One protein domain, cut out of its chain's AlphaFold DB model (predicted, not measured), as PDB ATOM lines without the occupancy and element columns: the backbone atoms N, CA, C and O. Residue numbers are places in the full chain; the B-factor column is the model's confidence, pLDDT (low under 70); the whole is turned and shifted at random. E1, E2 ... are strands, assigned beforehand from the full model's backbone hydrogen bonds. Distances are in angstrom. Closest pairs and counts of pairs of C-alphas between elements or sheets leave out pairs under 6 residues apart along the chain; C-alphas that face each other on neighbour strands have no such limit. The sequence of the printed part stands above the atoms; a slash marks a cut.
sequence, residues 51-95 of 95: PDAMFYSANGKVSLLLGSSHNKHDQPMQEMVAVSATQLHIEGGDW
ATOM      1  N   PRO A  51      95.925   9.156 -20.596       97.31
ATOM      2  CA  PRO A  51      97.219   9.555 -20.029       97.31
ATOM      3  C   PRO A  51      97.176  10.781 -19.107       97.31
ATOM      4  O   PRO A  51      97.934  10.855 -18.141       97.31
ATOM      5  N   ASP A  52      96.249  11.705 -19.367       96.69
ATOM      6  CA  ASP A  52      96.088  12.955 -18.616       96.69
ATOM      7  C   ASP A  52      95.148  12.829 -17.403       96.69
ATOM      8  O   ASP A  52      94.845  13.825 -16.741       96.69
ATOM      9  N   ALA A  53      94.677  11.618 -17.089       97.94
ATOM     10  CA  ALA A  53      93.776  11.397 -15.968       97.94
ATOM     11  C   ALA A  53      94.414  11.780 -14.623       97.94
ATOM     12  O   ALA A  53      95.627  11.643 -14.403       97.94
ATOM     13  N   MET A  54      93.580  12.228 -13.687       96.69
ATOM     14  CA  MET A  54      93.997  12.633 -12.345       96.69
ATOM     15  C   MET A  54      92.871  12.495 -11.323       96.69
ATOM     16  O   MET A  54      91.690  12.565 -11.660       96.69
ATOM     17  N   PHE A  55      93.242  12.360 -10.049       94.94
ATOM     18  CA  PHE A  55      92.320  12.667  -8.961       94.94
ATOM     19  C   PHE A  55      92.341  14.163  -8.684       94.94
ATOM     20  O   PHE A  55      93.406  14.773  -8.612       94.94
ATOM     21  N   TYR A  56      91.161  14.733  -8.496       92.75
ATOM     22  CA  TYR A  56      90.977  16.138  -8.174       92.75
ATOM     23  C   TYR A  56      90.057  16.256  -6.964       92.75
ATOM     24  O   TYR A  56      89.012  15.600  -6.921       92.75
ATOM     25  N   SER A  57      90.437  17.079  -5.985       90.44
ATOM     26  CA  SER A  57      89.559  17.446  -4.879       90.44
ATOM     27  C   SER A  57      89.110  18.899  -5.004       90.44
ATOM     28  O   SER A  57      89.912  19.807  -5.200       90.44
ATOM     29  N   ALA A  58      87.801  19.115  -4.892       84.81
ATOM     30  CA  ALA A  58      87.210  20.443  -4.782       84.81
ATOM     31  C   ALA A  58      85.927  20.368  -3.960       84.81
ATOM     32  O   ALA A  58      85.153  19.415  -4.082       84.81
ATOM     33  N   ASN A  59      85.694  21.388  -3.128       83.00
ATOM     34  CA  ASN A  59      84.516  21.484  -2.259       83.00
ATOM     35  C   ASN A  59      84.287  20.210  -1.432       83.00
ATOM     36  O   ASN A  59      83.163  19.709  -1.331       83.00
ATOM     37  N   GLY A  60      85.372  19.634  -0.913       84.38
ATOM     38  CA  GLY A  60      85.295  18.446  -0.079       84.38
ATOM     39  C   GLY A  60      85.149  17.120  -0.828       84.38
ATOM     40  O   GLY A  60      85.207  16.065  -0.210       84.38
ATOM     41  N   LYS A  61      84.940  17.120  -2.150       89.62
ATOM     42  CA  LYS A  61      84.722  15.891  -2.930       89.62
ATOM     43  C   LYS A  61      85.963  15.504  -3.707       89.62
ATOM     44  O   LYS A  61      86.557  16.350  -4.364       89.62
ATOM     45  N   VAL A  62      86.273  14.211  -3.722       92.81
ATOM     46  CA  VAL A  62      87.283  13.629  -4.616       92.81
ATOM     47  C   VAL A  62      86.608  13.136  -5.890       92.81
ATOM     48  O   VAL A  62      85.614  12.414  -5.824       92.81
ATOM     49  N   SER A  63      87.145  13.503  -7.047       94.31
ATOM     50  CA  SER A  63      86.681  13.038  -8.357       94.31
ATOM     51  C   SER A  63      87.837  12.492  -9.188       94.31
ATOM     52  O   SER A  63      88.961  12.977  -9.086       94.31
ATOM     53  N   LEU A  64      87.549  11.488 -10.014       96.44
ATOM     54  CA  LEU A  64      88.430  11.041 -11.087       96.44
ATOM     55  C   LEU A  64      88.097  11.844 -12.342       96.44
ATOM     56  O   LEU A  64      86.959  11.813 -12.823       96.44
ATOM     57  N   LEU A  65      89.096  12.546 -12.861       97.56
ATOM     58  CA  LEU A  65      89.024  13.255 -14.129       97.56
ATOM     59  C   LEU A  65      89.831  12.492 -15.177       97.56
ATOM     60  O   LEU A  65      90.880  11.933 -14.859       97.56
ATOM     61  N   LEU A  66      89.363  12.496 -16.425       97.38
ATOM     62  CA  LEU A  66      90.078  11.893 -17.562       97.38
ATOM     63  C   LEU A  66      91.061  12.863 -18.238       97.38
ATOM     64  O   LEU A  66      91.685  12.515 -19.236       97.38
ATOM     65  N   GLY A  67      91.192  14.072 -17.697       94.50
ATOM     66  CA  GLY A  67      92.054  15.133 -18.197       94.50
ATOM     67  C   GLY A  67      92.207  16.252 -17.168       94.50
ATOM     68  O   GLY A  67      91.907  16.072 -15.987       94.50
ATOM     69  N   SER A  68      92.660  17.420 -17.623       91.88
ATOM     70  CA  SER A  68      92.902  18.582 -16.758       91.88
ATOM     71  C   SER A  68      91.647  19.044 -16.009       91.88
ATOM     72  O   SER A  68      90.551  19.077 -16.568       91.88
ATOM     73  N   SER A  69      91.820  19.469 -14.754       90.31
ATOM     74  CA  SER A  69      90.757  20.106 -13.965       90.31
ATOM     75  C   SER A  69      90.410  21.511 -14.451       90.31
ATOM     76  O   SER A  69      89.292  21.970 -14.214       90.31
ATOM     77  N   HIS A  70      91.336  22.174 -15.150       92.94
ATOM     78  CA  HIS A  70      91.165  23.522 -15.685       92.94
ATOM     79  C   HIS A  70      91.640  23.616 -17.137       92.94
ATOM     80  O   HIS A  70      92.579  22.930 -17.553       92.94
ATOM     81  N   ASN A  71      90.998  24.485 -17.916       90.69
ATOM     82  CA  ASN A  71      91.430  24.777 -19.279       90.69
ATOM     83  C   ASN A  71      92.613  25.766 -19.292       90.69
ATOM     84  O   ASN A  71      93.058  26.263 -18.262       90.69
ATOM     85  N   LYS A  72      93.105  26.113 -20.487       91.56
ATOM     86  CA  LYS A  72      94.223  27.063 -20.672       91.56
ATOM     87  C   LYS A  72      93.984  28.489 -20.141       91.56
ATOM     88  O   LYS A  72      94.918  29.281 -20.117       91.56
ATOM     89  N   HIS A  73      92.747  28.834 -19.794       92.56
ATOM     90  CA  HIS A  73      92.368  30.116 -19.195       92.56
ATOM     91  C   HIS A  73      92.029  29.969 -17.705       92.56
ATOM     92  O   HIS A  73      91.349  30.833 -17.159       92.56
ATOM     93  N   ASP A  74      92.456  28.868 -17.081       88.62
ATOM     94  CA  ASP A  74      92.218  28.555 -15.672       88.62
ATOM     95  C   ASP A  74      90.727  28.446 -15.303       88.62
ATOM     96  O   ASP A  74      90.304  28.719 -14.184       88.62
ATOM     97  N   GLN A  75      89.882  28.056 -16.263       90.19
ATOM     98  CA  GLN A  75      88.460  27.833 -16.005       90.19
ATOM     99  C   GLN A  75      88.206  26.356 -15.679       90.19
ATOM    100  O   GLN A  75      88.702  25.500 -16.422       90.19
ATOM    101  N   PRO A  76      87.404  26.042 -14.644       89.00
ATOM    102  CA  PRO A  76      87.094  24.665 -14.272       89.00
ATOM    103  C   PRO A  76      86.463  23.865 -15.421       89.00
ATOM    104  O   PRO A  76      85.518  24.323 -16.065       89.00
ATOM    105  N   MET A  77      86.939  22.638 -15.637       89.81
ATOM    106  CA  MET A  77      86.464  21.722 -16.679       89.81
ATOM    107  C   MET A  77      85.659  20.564 -16.079       89.81
ATOM    108  O   MET A  77      86.140  19.441 -15.946       89.81
ATOM    109  N   GLN A  78      84.396  20.824 -15.728       88.75
ATOM    110  CA  GLN A  78      83.518  19.797 -15.144       88.75
ATOM    111  C   GLN A  78      83.229  18.624 -16.095       88.75
ATOM    112  O   GLN A  78      82.995  17.510 -15.642       88.75
ATOM    113  N   GLU A  79      83.290  18.857 -17.405       92.19
ATOM    114  CA  GLU A  79      83.130  17.834 -18.449       92.19
ATOM    115  C   GLU A  79      84.186  16.720 -18.399       92.19
ATOM    116  O   GLU A  79      83.952  15.637 -18.927       92.19
ATOM    117  N   MET A  80      85.323  16.959 -17.737       95.31
ATOM    118  CA  MET A  80      86.377  15.955 -17.571       95.31
ATOM    119  C   MET A  80      86.097  14.975 -16.428       95.31
ATOM    120  O   MET A  80      86.820  13.988 -16.293       95.31
ATOM    121  N   VAL A  81      85.074  15.219 -15.600       95.38
ATOM    122  CA  VAL A  81      84.720  14.355 -14.467       95.38
ATOM    123  C   VAL A  81      84.098  13.052 -14.969       95.38
ATOM    124  O   VAL A  81      82.992  13.048 -15.503       95.38
ATOM    125  N   ALA A  82      84.779  11.928 -14.736       96.31
ATOM    126  CA  ALA A  82      84.243  10.596 -15.022       96.31
ATOM    127  C   ALA A  82      83.401  10.053 -13.866       96.31
ATOM    128  O   ALA A  82      82.340   9.468 -14.075       96.31
ATOM    129  N   VAL A  83      83.883  10.226 -12.632       95.25
ATOM    130  CA  VAL A  83      83.188   9.771 -11.425       95.25
ATOM    131  C   VAL A  83      83.603  10.607 -10.221       95.25
ATOM    132  O   VAL A  83      84.761  11.004 -10.092       95.25
ATOM    133  N   SER A  84      82.660  10.846  -9.313       93.62
ATOM    134  CA  SER A  84      82.907  11.487  -8.019       93.62
ATOM    135  C   SER A  84      82.665  10.503  -6.882       93.62
ATOM    136  O   SER A  84      81.705   9.731  -6.906       93.62
ATOM    137  N   ALA A  85      83.518  10.549  -5.861       91.94
ATOM    138  CA  ALA A  85      83.331   9.773  -4.648       91.94
ATOM    139  C   ALA A  85      82.066  10.231  -3.907       91.94
ATOM    140  O   ALA A  85      81.790  11.425  -3.782       91.94
ATOM    141  N   THR A  86      81.295   9.269  -3.402       88.38
ATOM    142  CA  THR A  86      80.033   9.533  -2.694       88.38
ATOM    143  C   THR A  86      80.209   9.656  -1.183       88.38
ATOM    144  O   THR A  86      79.440  10.363  -0.542       88.38
ATOM    145  N   GLN A  87      81.209   8.974  -0.617       88.56
ATOM    146  CA  GLN A  87      81.444   8.905   0.831       88.56
ATOM    147  C   GLN A  87      82.777   9.514   1.271       88.56
ATOM    148  O   GLN A  87      82.927   9.865   2.436       88.56
ATOM    149  N   LEU A  88      83.750   9.626   0.364       87.38
ATOM    150  CA  LEU A  88      85.051  10.198   0.688       87.38
ATOM    151  C   LEU A  88      84.956  11.722   0.665       87.38
ATOM    152  O   LEU A  88      84.758  12.311  -0.401       87.38
ATOM    153  N   HIS A  89      85.125  12.328   1.839       88.00
ATOM    154  CA  HIS A  89      85.263  13.768   1.998       88.00
ATOM    155  C   HIS A  89      86.714  14.106   2.336       88.00
ATOM    156  O   HIS A  89      87.270  13.529   3.269       88.00
ATOM    157  N   ILE A  90      87.328  15.002   1.567       88.00
ATOM    158  CA  ILE A  90      88.673  15.522   1.844       88.00
ATOM    159  C   ILE A  90      88.578  17.037   1.869       88.00
ATOM    160  O   ILE A  90      88.247  17.645   0.851       88.00
ATOM    161  N   GLU A  91      88.868  17.631   3.020       84.75
ATOM    162  CA  GLU A  91      88.924  19.082   3.160       84.75
ATOM    163  C   GLU A  91      90.164  19.644   2.452       84.75
ATOM    164  O   GLU A  91      91.207  18.992   2.372       84.75
ATOM    165  N   GLY A  92      90.016  20.832   1.866       76.75
ATOM    166  CA  GLY A  92      91.142  21.563   1.288       76.75
ATOM    167  C   GLY A  92      92.046  22.131   2.381       76.75
ATOM    168  O   GLY A  92      91.646  22.216   3.539       76.75
ATOM    169  N   GLY A  93      93.250  22.547   2.001       71.50
ATOM    170  CA  GLY A  93      94.189  23.199   2.908       71.50
ATOM    171  C   GLY A  93      95.027  24.248   2.187       71.50
ATOM    172  O   GLY A  93      95.225  24.155   0.977       71.50
ATOM    173  N   ASP A  94      95.513  25.215   2.964       76.25
ATOM    174  CA  ASP A  94      96.466  26.255   2.550       76.25
ATOM    175  C   ASP A  94      97.881  25.991   3.115       76.25
ATOM    176  O   ASP A  94      98.732  26.884   3.102       76.25
ATOM    177  N   TRP A  95      98.118  24.784   3.652       51.94
ATOM    178  CA  TRP A  95      99.421  24.325   4.149       51.94
ATOM    179  C   TRP A  95     100.046  23.292   3.217       51.94
ATOM    180  O   TRP A  95      99.283  22.531   2.574       51.94
TER     181      TRP A  95
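Overview. This is residues 51 to 95 of the 95 residues of an uncharacterized protein of Escherichia coli (UniProt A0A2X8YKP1). A small, strongly twisted sheet of three strands, E1, E2 and E3, has a long loop of residues 66 to 80 at one end and a tail of residues 90 to 95 at the other. E3 bends by 80 degrees at residue 86, before the tail. The printed part has 45 residues, with no named helix and three named strands in the order E1, E2, E3 along the chain and across the antiparallel sheet. The class is all strand, though only 19 of the 45 residues are in named elements. The whole is only just compact, close to loose, with a radius of gyration of the C-alphas of 10.8 A and spans of 27 by 24 by 16 A.

Arrangement. E1, residues 54 to 58, and E2, residues 61 to 65, form a hairpin, antiparallel at 149 degrees. The C-alphas of Ser 57 and Val 62, which face each other, are 4.5 A apart. N 63 and O 56 are within hydrogen-bond range at 2.8 A, as are N 56 and O 63 at 2.9 A. E2 and E3, residues 81 to 89, also form a hairpin, antiparallel at 155 degrees. The C-alphas of Ser 63 and Ser 84, which face each other, are 4.1 A apart. N 64 and O 83 are within hydrogen-bond range at 2.8 A, as are N 85 and O 62 at 2.8 A. E1 and E3 are edge strands and E2 is the inner one. The three form a meander, each strand the antiparallel neighbour of the one before.

Along the chain. E1 begins at C-alpha 54 (93.997, 12.633, -12.345) and measures 12.8 A from first to last C-alpha. E2 measures 12.3 A and ends at C-alpha 65 (89.024, 13.255, -14.129). E3 measures 16.5 A and ends at C-alpha 89 (85.263, 13.768, 1.998).

Size, cuts and confidence. The two C-alphas farthest apart, those of His 73 and Gln 87, are 31.1 A apart. The printed part has no cut. The link from E1 to E2 is tight, and that from E2 to E3 is long, with 15 residues. The mean pLDDT of the printed part is 89.8, and Trp 95, the chain's last residue, is under 70.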